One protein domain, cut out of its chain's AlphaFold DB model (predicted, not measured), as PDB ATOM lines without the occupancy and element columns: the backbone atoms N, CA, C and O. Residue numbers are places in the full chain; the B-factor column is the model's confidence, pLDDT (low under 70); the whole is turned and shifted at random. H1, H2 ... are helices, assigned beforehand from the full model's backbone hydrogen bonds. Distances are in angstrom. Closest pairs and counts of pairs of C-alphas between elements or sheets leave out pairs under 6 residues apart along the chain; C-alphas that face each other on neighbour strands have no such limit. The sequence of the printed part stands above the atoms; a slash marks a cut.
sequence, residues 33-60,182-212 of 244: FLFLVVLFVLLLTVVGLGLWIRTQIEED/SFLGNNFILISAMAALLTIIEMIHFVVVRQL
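AT A GLANCE: This is residues 33 to 60 and 182 to 212 of the 244 residues of the protein "Tetraspanin" of Ciona savignyi (UniProt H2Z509). Two long helices, H3 and H1, run side by side in opposite ways as a narrow V, near each other at the start of H1 and the end of H3 and spread at the other end. The short helix H2 sits at the open end, just before H3, and residues 55 to 60, of which 55 and 56 belong to H1, stick out free at that same end. The printed part has 59 residues, with three named helices in the order H1, H2, H3 and no named strand; the class is all helix. It is loose, with a radius of gyration of the C-alphas of 14.3 A, and a rod in outline, spanning 48 by 22 by 11 A.

HOW THE PARTS SIT: Start with H3, residues 188 to 212, the longest helix. H1, residues 33 to 56, touches it with residues 33 to 43 alone; look at the closest C-alphas, those of Phe 33 and Val 209, 6.8 A apart. The two run opposite ways at a shallow tilt of 21 degrees. H2, residues 182 to 186, is close to H3 but not clearly touching: their closest C-alphas, Leu 184 and Ile 191, are 8.0 A apart. H1 and H2 are only just apart, at 8.5 A. In H1, H2 and H3 every O i to N i+4 pair is within hydrogen-bond range.

IN THESE COORDINATES: Find C-alpha 188 at (-42.102, 42.324, -32.660); from there H3 runs 35.9 A to C-alpha 212 at (-8.669, 29.933, -28.581). H1 begins at C-alpha 33, at (-12.260, 39.232, -32.456), and runs 34.3 A to C-alpha 56. H2 measures 6.0 A from C-alpha 182 to C-alpha 186.

THE WHOLE: The two C-alphas farthest apart, those of Glu 59 and Leu 212, are 48.6 A from each other. Residues 61 to 181 are not printed, and C-alphas 60 and 182 are 17.0 A apart across this cut, which lies in the link from H1 to H2. The link from H2 to H3 is tight, with 1 residue. Mean pLDDT of the printed part is 87.2; look for values under 70 at residues 56 to 60.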
ATOM      1  N   PHE A  33     -11.707  38.749 -33.718       88.81
ATOM      2  CA  PHE A  33     -12.260  39.232 -32.456       88.81
ATOM      3  C   PHE A  33     -12.755  40.681 -32.555       88.81
ATOM      4  O   PHE A  33     -13.882  40.975 -32.157       88.81
ATOM      5  N   LEU A  34     -11.950  41.581 -33.135       90.31
ATOM      6  CA  LEU A  34     -12.351  42.971 -33.364       90.31
ATOM      7  C   LEU A  34     -13.622  43.049 -34.216       90.31
ATOM      8  O   LEU A  34     -14.526  43.821 -33.906       90.31
ATOM      9  N   PHE A  35     -13.711  42.229 -35.263       88.69
ATOM     10  CA  PHE A  35     -14.891  42.178 -36.118       88.69
ATOM     11  C   PHE A  35     -16.149  41.722 -35.357       88.69
ATOM     12  O   PHE A  35     -17.200  42.343 -35.504       88.69
ATOM     13  N   LEU A  36     -16.045  40.706 -34.491       90.31
ATOM     14  CA  LEU A  36     -17.156  40.280 -33.629       90.31
ATOM     15  C   LEU A  36     -17.608  41.389 -32.670       90.31
ATOM     16  O   LEU A  36     -18.805  41.584 -32.483       90.31
ATOM     17  N   VAL A  37     -16.671  42.150 -32.096       92.56
ATOM     18  CA  VAL A  37     -17.004  43.301 -31.241       92.56
ATOM     19  C   VAL A  37     -17.747  44.376 -32.036       92.56
ATOM     20  O   VAL A  37     -18.738  44.919 -31.550       92.56
ATOM     21  N   VAL A  38     -17.311  44.668 -33.265       93.06
ATOM     22  CA  VAL A  38     -17.999  45.625 -34.146       93.06
ATOM     23  C   VAL A  38     -19.418  45.151 -34.470       93.06
ATOM     24  O   VAL A  38     -20.343  45.954 -34.377       93.06
ATOM     25  N   LEU A  39     -19.616  43.869 -34.796       91.69
ATOM     26  CA  LEU A  39     -20.953  43.315 -35.037       91.69
ATOM     27  C   LEU A  39     -21.863  43.421 -33.813       91.69
ATOM     28  O   LEU A  39     -22.991  43.893 -33.942       91.69
ATOM     29  N   PHE A  40     -21.350  43.088 -32.629       93.12
ATOM     30  CA  PHE A  40     -22.113  43.192 -31.390       93.12
ATOM     31  C   PHE A  40     -22.555  44.635 -31.115       93.12
ATOM     32  O   PHE A  40     -23.723  44.893 -30.817       93.12
ATOM     33  N   VAL A  41     -21.649  45.606 -31.280       95.06
ATOM     34  CA  VAL A  41     -21.991  47.031 -31.152       95.06
ATOM     35  C   VAL A  41     -23.042  47.427 -32.189       95.06
ATOM     36  O   VAL A  41     -24.012  48.093 -31.831       95.06
ATOM     37  N   LEU A  42     -22.908  46.988 -33.445       92.69
ATOM     38  CA  LEU A  42     -23.900  47.253 -34.489       92.69
ATOM     39  C   LEU A  42     -25.274  46.673 -34.130       92.69
ATOM     40  O   LEU A  42     -26.262  47.402 -34.224       92.69
ATOM     41  N   LEU A  43     -25.354  45.430 -33.648       92.12
ATOM     42  CA  LEU A  43     -26.612  44.839 -33.181       92.12
ATOM     43  C   LEU A  43     -27.242  45.673 -32.064       92.12
ATOM     44  O   LEU A  43     -28.430  45.992 -32.140       92.12
ATOM     45  N   LEU A  44     -26.455  46.092 -31.070       92.12
ATOM     46  CA  LEU A  44     -26.947  46.957 -29.997       92.12
ATOM     47  C   LEU A  44     -27.431  48.313 -30.523       92.12
ATOM     48  O   LEU A  44     -28.473  48.791 -30.077       92.12
ATOM     49  N   THR A  45     -26.732  48.920 -31.490       94.06
ATOM     50  CA  THR A  45     -27.180  50.184 -32.095       94.06
ATOM     51  C   THR A  45     -28.483  50.023 -32.870       94.06
ATOM     52  O   THR A  45     -29.366  50.860 -32.725       94.06
ATOM     53  N   VAL A  46     -28.652  48.943 -33.641       89.69
ATOM     54  CA  VAL A  46     -29.871  48.683 -34.420       89.69
ATOM     55  C   VAL A  46     -31.053  48.401 -33.499       89.69
ATOM     56  O   VAL A  46     -32.123  48.972 -33.693       89.69
ATOM     57  N   VAL A  47     -30.869  47.565 -32.472       89.12
ATOM     58  CA  VAL A  47     -31.920  47.282 -31.483       89.12
ATOM     59  C   VAL A  47     -32.263  48.546 -30.693       89.12
ATOM     60  O   VAL A  47     -33.439  48.870 -30.546       89.12
ATOM     61  N   GLY A  48     -31.258  49.299 -30.239       89.44
ATOM     62  CA  GLY A  48     -31.445  50.548 -29.502       89.44
ATOM     63  C   GLY A  48     -32.172  51.617 -30.320       89.44
ATOM     64  O   GLY A  48     -33.179  52.153 -29.862       89.44
ATOM     65  N   LEU A  49     -31.719  51.880 -31.551       85.81
ATOM     66  CA  LEU A  49     -32.384  52.800 -32.478       85.81
ATOM     67  C   LEU A  49     -33.786  52.313 -32.838       85.81
ATOM     68  O   LEU A  49     -34.706  53.117 -32.876       85.81
ATOM     69  N   GLY A  50     -33.982  51.012 -33.057       83.56
ATOM     70  CA  GLY A  50     -35.297  50.444 -33.345       83.56
ATOM     71  C   GLY A  50     -36.295  50.659 -32.206       83.56
ATOM     72  O   GLY A  50     -37.445  51.017 -32.459       83.56
ATOM     73  N   LEU A  51     -35.864  50.494 -30.951       81.69
ATOM     74  CA  LEU A  51     -36.687  50.782 -29.774       81.69
ATOM     75  C   LEU A  51     -36.943  52.284 -29.606       81.69
ATOM     76  O   LEU A  51     -38.076  52.678 -29.346       81.69
ATOM     77  N   TRP A  52     -35.924  53.119 -29.817       82.50
ATOM     78  CA  TRP A  52     -36.049  54.578 -29.766       82.50
ATOM     79  C   TRP A  52     -36.996  55.123 -30.843       82.50
ATOM     80  O   TRP A  52     -37.816  56.002 -30.595       82.50
ATOM     81  N   ILE A  53     -36.921  54.581 -32.056       75.12
ATOM     82  CA  ILE A  53     -37.818  54.940 -33.153       75.12
ATOM     83  C   ILE A  53     -39.251  54.546 -32.794       75.12
ATOM     84  O   ILE A  53     -40.150  55.347 -33.003       75.12
ATOM     85  N   ARG A  54     -39.486  53.375 -32.183       72.94
ATOM     86  CA  ARG A  54     -40.835  53.007 -31.713       72.94
ATOM     87  C   ARG A  54     -41.413  54.025 -30.733       72.94
ATOM     88  O   ARG A  54     -42.595  54.319 -30.840       72.94
ATOM     89  N   THR A  55     -40.602  54.580 -29.830       73.06
ATOM     90  CA  THR A  55     -41.067  55.624 -28.904       73.06
ATOM     91  C   THR A  55     -41.266  56.976 -29.599       73.06
ATOM     92  O   THR A  55     -42.214  57.681 -29.289       73.06
ATOM     93  N   GLN A  56     -40.430  57.326 -30.584       67.38
ATOM     94  CA  GLN A  56     -40.515  58.605 -31.315       67.38
ATOM     95  C   GLN A  56     -41.517  58.616 -32.481       67.38
ATOM     96  O   GLN A  56     -41.851  59.683 -33.004       67.38
ATOM     97  N   ILE A  57     -41.993  57.449 -32.925       62.25
ATOM     98  CA  ILE A  57     -43.066  57.308 -33.922       62.25
ATOM     99  C   ILE A  57     -44.396  57.878 -33.389       62.25
ATOM    100  O   ILE A  57     -45.316  58.097 -34.171       62.25
ATOM    101  N   GLU A  58     -44.522  58.220 -32.110       58.34
ATOM    102  CA  GLU A  58     -45.721  58.914 -31.628       58.34
ATOM    103  C   GLU A  58     -45.693  60.439 -31.855       58.34
ATOM    104  O   GLU A  58     -46.771  61.014 -31.971       58.34
ATOM    105  N   GLU A  59     -44.532  61.093 -32.047       55.50
ATOM    106  CA  GLU A  59     -44.489  62.575 -32.082       55.50
ATOM    107  C   GLU A  59     -43.685  63.232 -33.233       55.50
ATOM    108  O   GLU A  59     -44.187  64.197 -33.800       55.50
ATOM    109  N   ASP A  60     -42.509  62.730 -33.663       58.28
ATOM    110  CA  ASP A  60     -41.561  63.592 -34.429       58.28
ATOM    111  C   ASP A  60     -40.916  62.969 -35.693       58.28
ATOM    112  O   ASP A  60     -40.343  63.653 -36.541       58.28
ATOM    113  N   SER A 182     -46.992  49.279 -37.773       88.25
ATOM    114  CA  SER A 182     -47.870  48.115 -37.646       88.25
ATOM    115  C   SER A 182     -47.122  46.805 -37.889       88.25
ATOM    116  O   SER A 182     -47.256  45.864 -37.108       88.25
ATOM    117  N   PHE A 183     -46.268  46.744 -38.915       88.56
ATOM    118  CA  PHE A 183     -45.442  45.573 -39.193       88.56
ATOM    119  C   PHE A 183     -44.481  45.279 -38.039       88.56
ATOM    120  O   PHE A 183     -44.382  44.132 -37.595       88.56
ATOM    121  N   LEU A 184     -43.810  46.311 -37.518       85.44
ATOM    122  CA  LEU A 184     -42.916  46.208 -36.367       85.44
ATOM    123  C   LEU A 184     -43.665  45.767 -35.104       85.44
ATOM    124  O   LEU A 184     -43.131  44.957 -34.343       85.44
ATOM    125  N   GLY A 185     -44.873  46.278 -34.870       86.00
ATOM    126  CA  GLY A 185     -45.734  45.892 -33.753       86.00
ATOM    127  C   GLY A 185     -46.185  44.436 -33.849       86.00
ATOM    128  O   GLY A 185     -45.936  43.659 -32.934       86.00
ATOM    129  N   ASN A 186     -46.756  44.034 -34.984       90.38
ATOM    130  CA  ASN A 186     -47.292  42.685 -35.177       90.38
ATOM    131  C   ASN A 186     -46.199  41.608 -35.183       90.38
ATOM    132  O   ASN A 186     -46.414  40.507 -34.684       90.38
ATOM    133  N   ASN A 187     -45.013  41.928 -35.707       90.56
ATOM    134  CA  ASN A 187     -43.892  40.989 -35.797       90.56
ATOM    135  C   ASN A 187     -42.834  41.208 -34.710       90.56
ATOM    136  O   ASN A 187     -41.732  40.666 -34.817       90.56
ATOM    137  N   PHE A 188     -43.125  41.978 -33.653       87.75
ATOM    138  CA  PHE A 188     -42.102  42.324 -32.660       87.75
ATOM    139  C   PHE A 188     -41.504  41.085 -31.983       87.75
ATOM    140  O   PHE A 188     -40.301  41.051 -31.739       87.75
ATOM    141  N   ILE A 189     -42.327  40.062 -31.719       90.69
ATOM    142  CA  ILE A 189     -41.891  38.808 -31.092       90.69
ATOM    143  C   ILE A 189     -40.902  38.083 -32.004       90.69
ATOM    144  O   ILE A 189     -39.845  37.662 -31.545       90.69
ATOM    145  N   LEU A 190     -41.218  37.978 -33.298       91.94
ATOM    146  CA  LEU A 190     -40.362  37.309 -34.278       91.94
ATOM    147  C   LEU A 190     -39.037  38.052 -34.461       91.94
ATOM    148  O   LEU A 190     -37.975  37.439 -34.385       91.94
ATOM    149  N   ILE A 191     -39.087  39.375 -34.631       89.81
ATOM    150  CA  ILE A 191     -37.890  40.208 -34.802       89.81
ATOM    151  C   ILE A 191     -37.006  40.137 -33.548       89.81
ATOM    152  O   ILE A 191     -35.795  39.948 -33.655       89.81
ATOM    153  N   SER A 192     -37.608  40.228 -32.358       89.38
ATOM    154  CA  SER A 192     -36.899  40.101 -31.081       89.38
ATOM    155  C   SER A 192     -36.273  38.715 -30.911       89.38
ATOM    156  O   SER A 192     -35.116  38.609 -30.515       89.38
ATOM    157  N   ALA A 193     -36.987  37.647 -31.282       93.62
ATOM    158  CA  ALA A 193     -36.465  36.284 -31.224       93.62
ATOM    159  C   ALA A 193     -35.259  36.084 -32.158       93.62
ATOM    160  O   ALA A 193     -34.259  35.497 -31.747       93.62
ATOM    161  N   MET A 194     -35.316  36.611 -33.387       93.25
ATOM    162  CA  MET A 194     -34.187  36.572 -34.324       93.25
ATOM    163  C   MET A 194     -32.982  37.349 -33.786       93.25
ATOM    164  O   MET A 194     -31.863  36.840 -33.827       93.25
ATOM    165  N   ALA A 195     -33.202  38.546 -33.237       91.19
ATOM    166  CA  ALA A 195     -32.139  39.344 -32.635       91.19
ATOM    167  C   ALA A 195     -31.512  38.639 -31.420       91.19
ATOM    168  O   ALA A 195     -30.292  38.556 -31.325       91.19
ATOM    169  N   ALA A 196     -32.325  38.071 -30.525       93.06
ATOM    170  CA  ALA A 196     -31.840  37.329 -29.362       93.06
ATOM    171  C   ALA A 196     -31.003  36.108 -29.770       93.06
ATOM    172  O   ALA A 196     -29.944  35.867 -29.192       93.06
ATOM    173  N   LEU A 197     -31.442  35.368 -30.792       95.31
ATOM    174  CA  LEU A 197     -30.687  34.242 -31.335       95.31
ATOM    175  C   LEU A 197     -29.332  34.690 -31.897       95.31
ATOM    176  O   LEU A 197     -28.318  34.068 -31.588       95.31
ATOM    177  N   LEU A 198     -29.302  35.775 -32.678       93.69
ATOM    178  CA  LEU A 198     -28.057  36.339 -33.210       93.69
ATOM    179  C   LEU A 198     -27.103  36.748 -32.083       93.69
ATOM    180  O   LEU A 198     -25.938  36.364 -32.112       93.69
ATOM    181  N   THR A 199     -27.606  37.410 -31.040       93.56
ATOM    182  CA  THR A 199     -26.806  37.781 -29.865       93.56
ATOM    183  C   THR A 199     -26.239  36.559 -29.144       93.56
ATOM    184  O   THR A 199     -25.074  36.557 -28.759       93.56
ATOM    185  N   ILE A 200     -27.021  35.488 -28.969       95.62
ATOM    186  CA  ILE A 200     -26.530  34.248 -28.344       95.62
ATOM    187  C   ILE A 200     -25.421  33.620 -29.195       95.62
ATOM    188  O   ILE A 200     -24.393  33.207 -28.658       95.62
ATOM    189  N   ILE A 201     -25.606  33.574 -30.516       94.31
ATOM    190  CA  ILE A 201     -24.607  33.050 -31.452       94.31
ATOM    191  C   ILE A 201     -23.314  33.874 -31.378       94.31
ATOM    192  O   ILE A 201     -22.228  33.305 -31.283       94.31
ATOM    193  N   GLU A 202     -23.404  35.203 -31.368       93.12
ATOM    194  CA  GLU A 202     -22.244  36.085 -31.208       93.12
ATOM    195  C   GLU A 202     -21.548  35.903 -29.857       93.12
ATOM    196  O   GLU A 202     -20.321  35.839 -29.809       93.12
ATOM    197  N   MET A 203     -22.304  35.726 -28.769       93.62
ATOM    198  CA  MET A 203     -21.741  35.445 -27.446       93.62
ATOM    199  C   MET A 203     -20.973  34.121 -27.419       93.62
ATOM    200  O   MET A 203     -19.890  34.049 -26.837       93.62
ATOM    201  N   ILE A 204     -21.490  33.079 -28.078       94.44
ATOM    202  CA  ILE A 204     -20.780  31.803 -28.219       94.44
ATOM    203  C   ILE A 204     -19.486  32.009 -29.011       94.44
ATOM    204  O   ILE A 204     -18.428  31.574 -28.553       94.44
ATOM    205  N   HIS A 205     -19.536  32.707 -30.152       91.19
ATOM    206  CA  HIS A 205     -18.334  33.014 -30.932       91.19
ATOM    207  C   HIS A 205     -17.301  33.781 -30.107       91.19
ATOM    208  O   HIS A 205     -16.125  33.424 -30.124       91.19
ATOM    209  N   PHE A 206     -17.729  34.781 -29.337       92.81
ATOM    210  CA  PHE A 206     -16.854  35.558 -28.468       92.81
ATOM    211  C   PHE A 206     -16.149  34.667 -27.439       92.81
ATOM    212  O   PHE A 206     -14.926  34.725 -27.309       92.81
ATOM    213  N   VAL A 207     -16.890  33.794 -26.746       94.00
ATOM    214  CA  VAL A 207     -16.307  32.856 -25.774       94.00
ATOM    215  C   VAL A 207     -15.316  31.916 -26.457       94.00
ATOM    216  O   VAL A 207     -14.182  31.801 -26.000       94.00
ATOM    217  N   VAL A 208     -15.700  31.286 -27.570       91.25
ATOM    218  CA  VAL A 208     -14.830  30.357 -28.309       91.25
ATOM    219  C   VAL A 208     -13.534  31.044 -28.740       91.25
ATOM    220  O   VAL A 208     -12.453  30.504 -28.511       91.25
ATOM    221  N   VAL A 209     -13.616  32.254 -29.295       89.75
ATOM    222  CA  VAL A 209     -12.444  33.028 -29.725       89.75
ATOM    223  C   VAL A 209     -11.526  33.345 -28.549       89.75
ATOM    224  O   VAL A 209     -10.323  33.136 -28.655       89.75
ATOM    225  N   ARG A 210     -12.064  33.762 -27.398       89.44
ATOM    226  CA  ARG A 210     -11.248  34.042 -26.203       89.44
ATOM    227  C   ARG A 210     -10.551  32.794 -25.664       89.44
ATOM    228  O   ARG A 210      -9.385  32.872 -25.277       89.44
ATOM    229  N   GLN A 211     -11.228  31.647 -25.683       90.19
ATOM    230  CA  GLN A 211     -10.616  30.377 -25.287       90.19
ATOM    231  C   GLN A 211      -9.499  29.967 -26.257       90.19
ATOM    232  O   GLN A 211      -8.445  29.507 -25.816       90.19
ATOM    233  N   LEU A 212      -9.693  30.179 -27.563       86.12
ATOM    234  CA  LEU A 212      -8.669  29.933 -28.581       86.12
ATOM    235  C   LEU A 212      -7.469  30.883 -28.435       86.12
ATOM    236  O   LEU A 212      -6.330  30.424 -28.502       86.12
TER     237      LEU A 212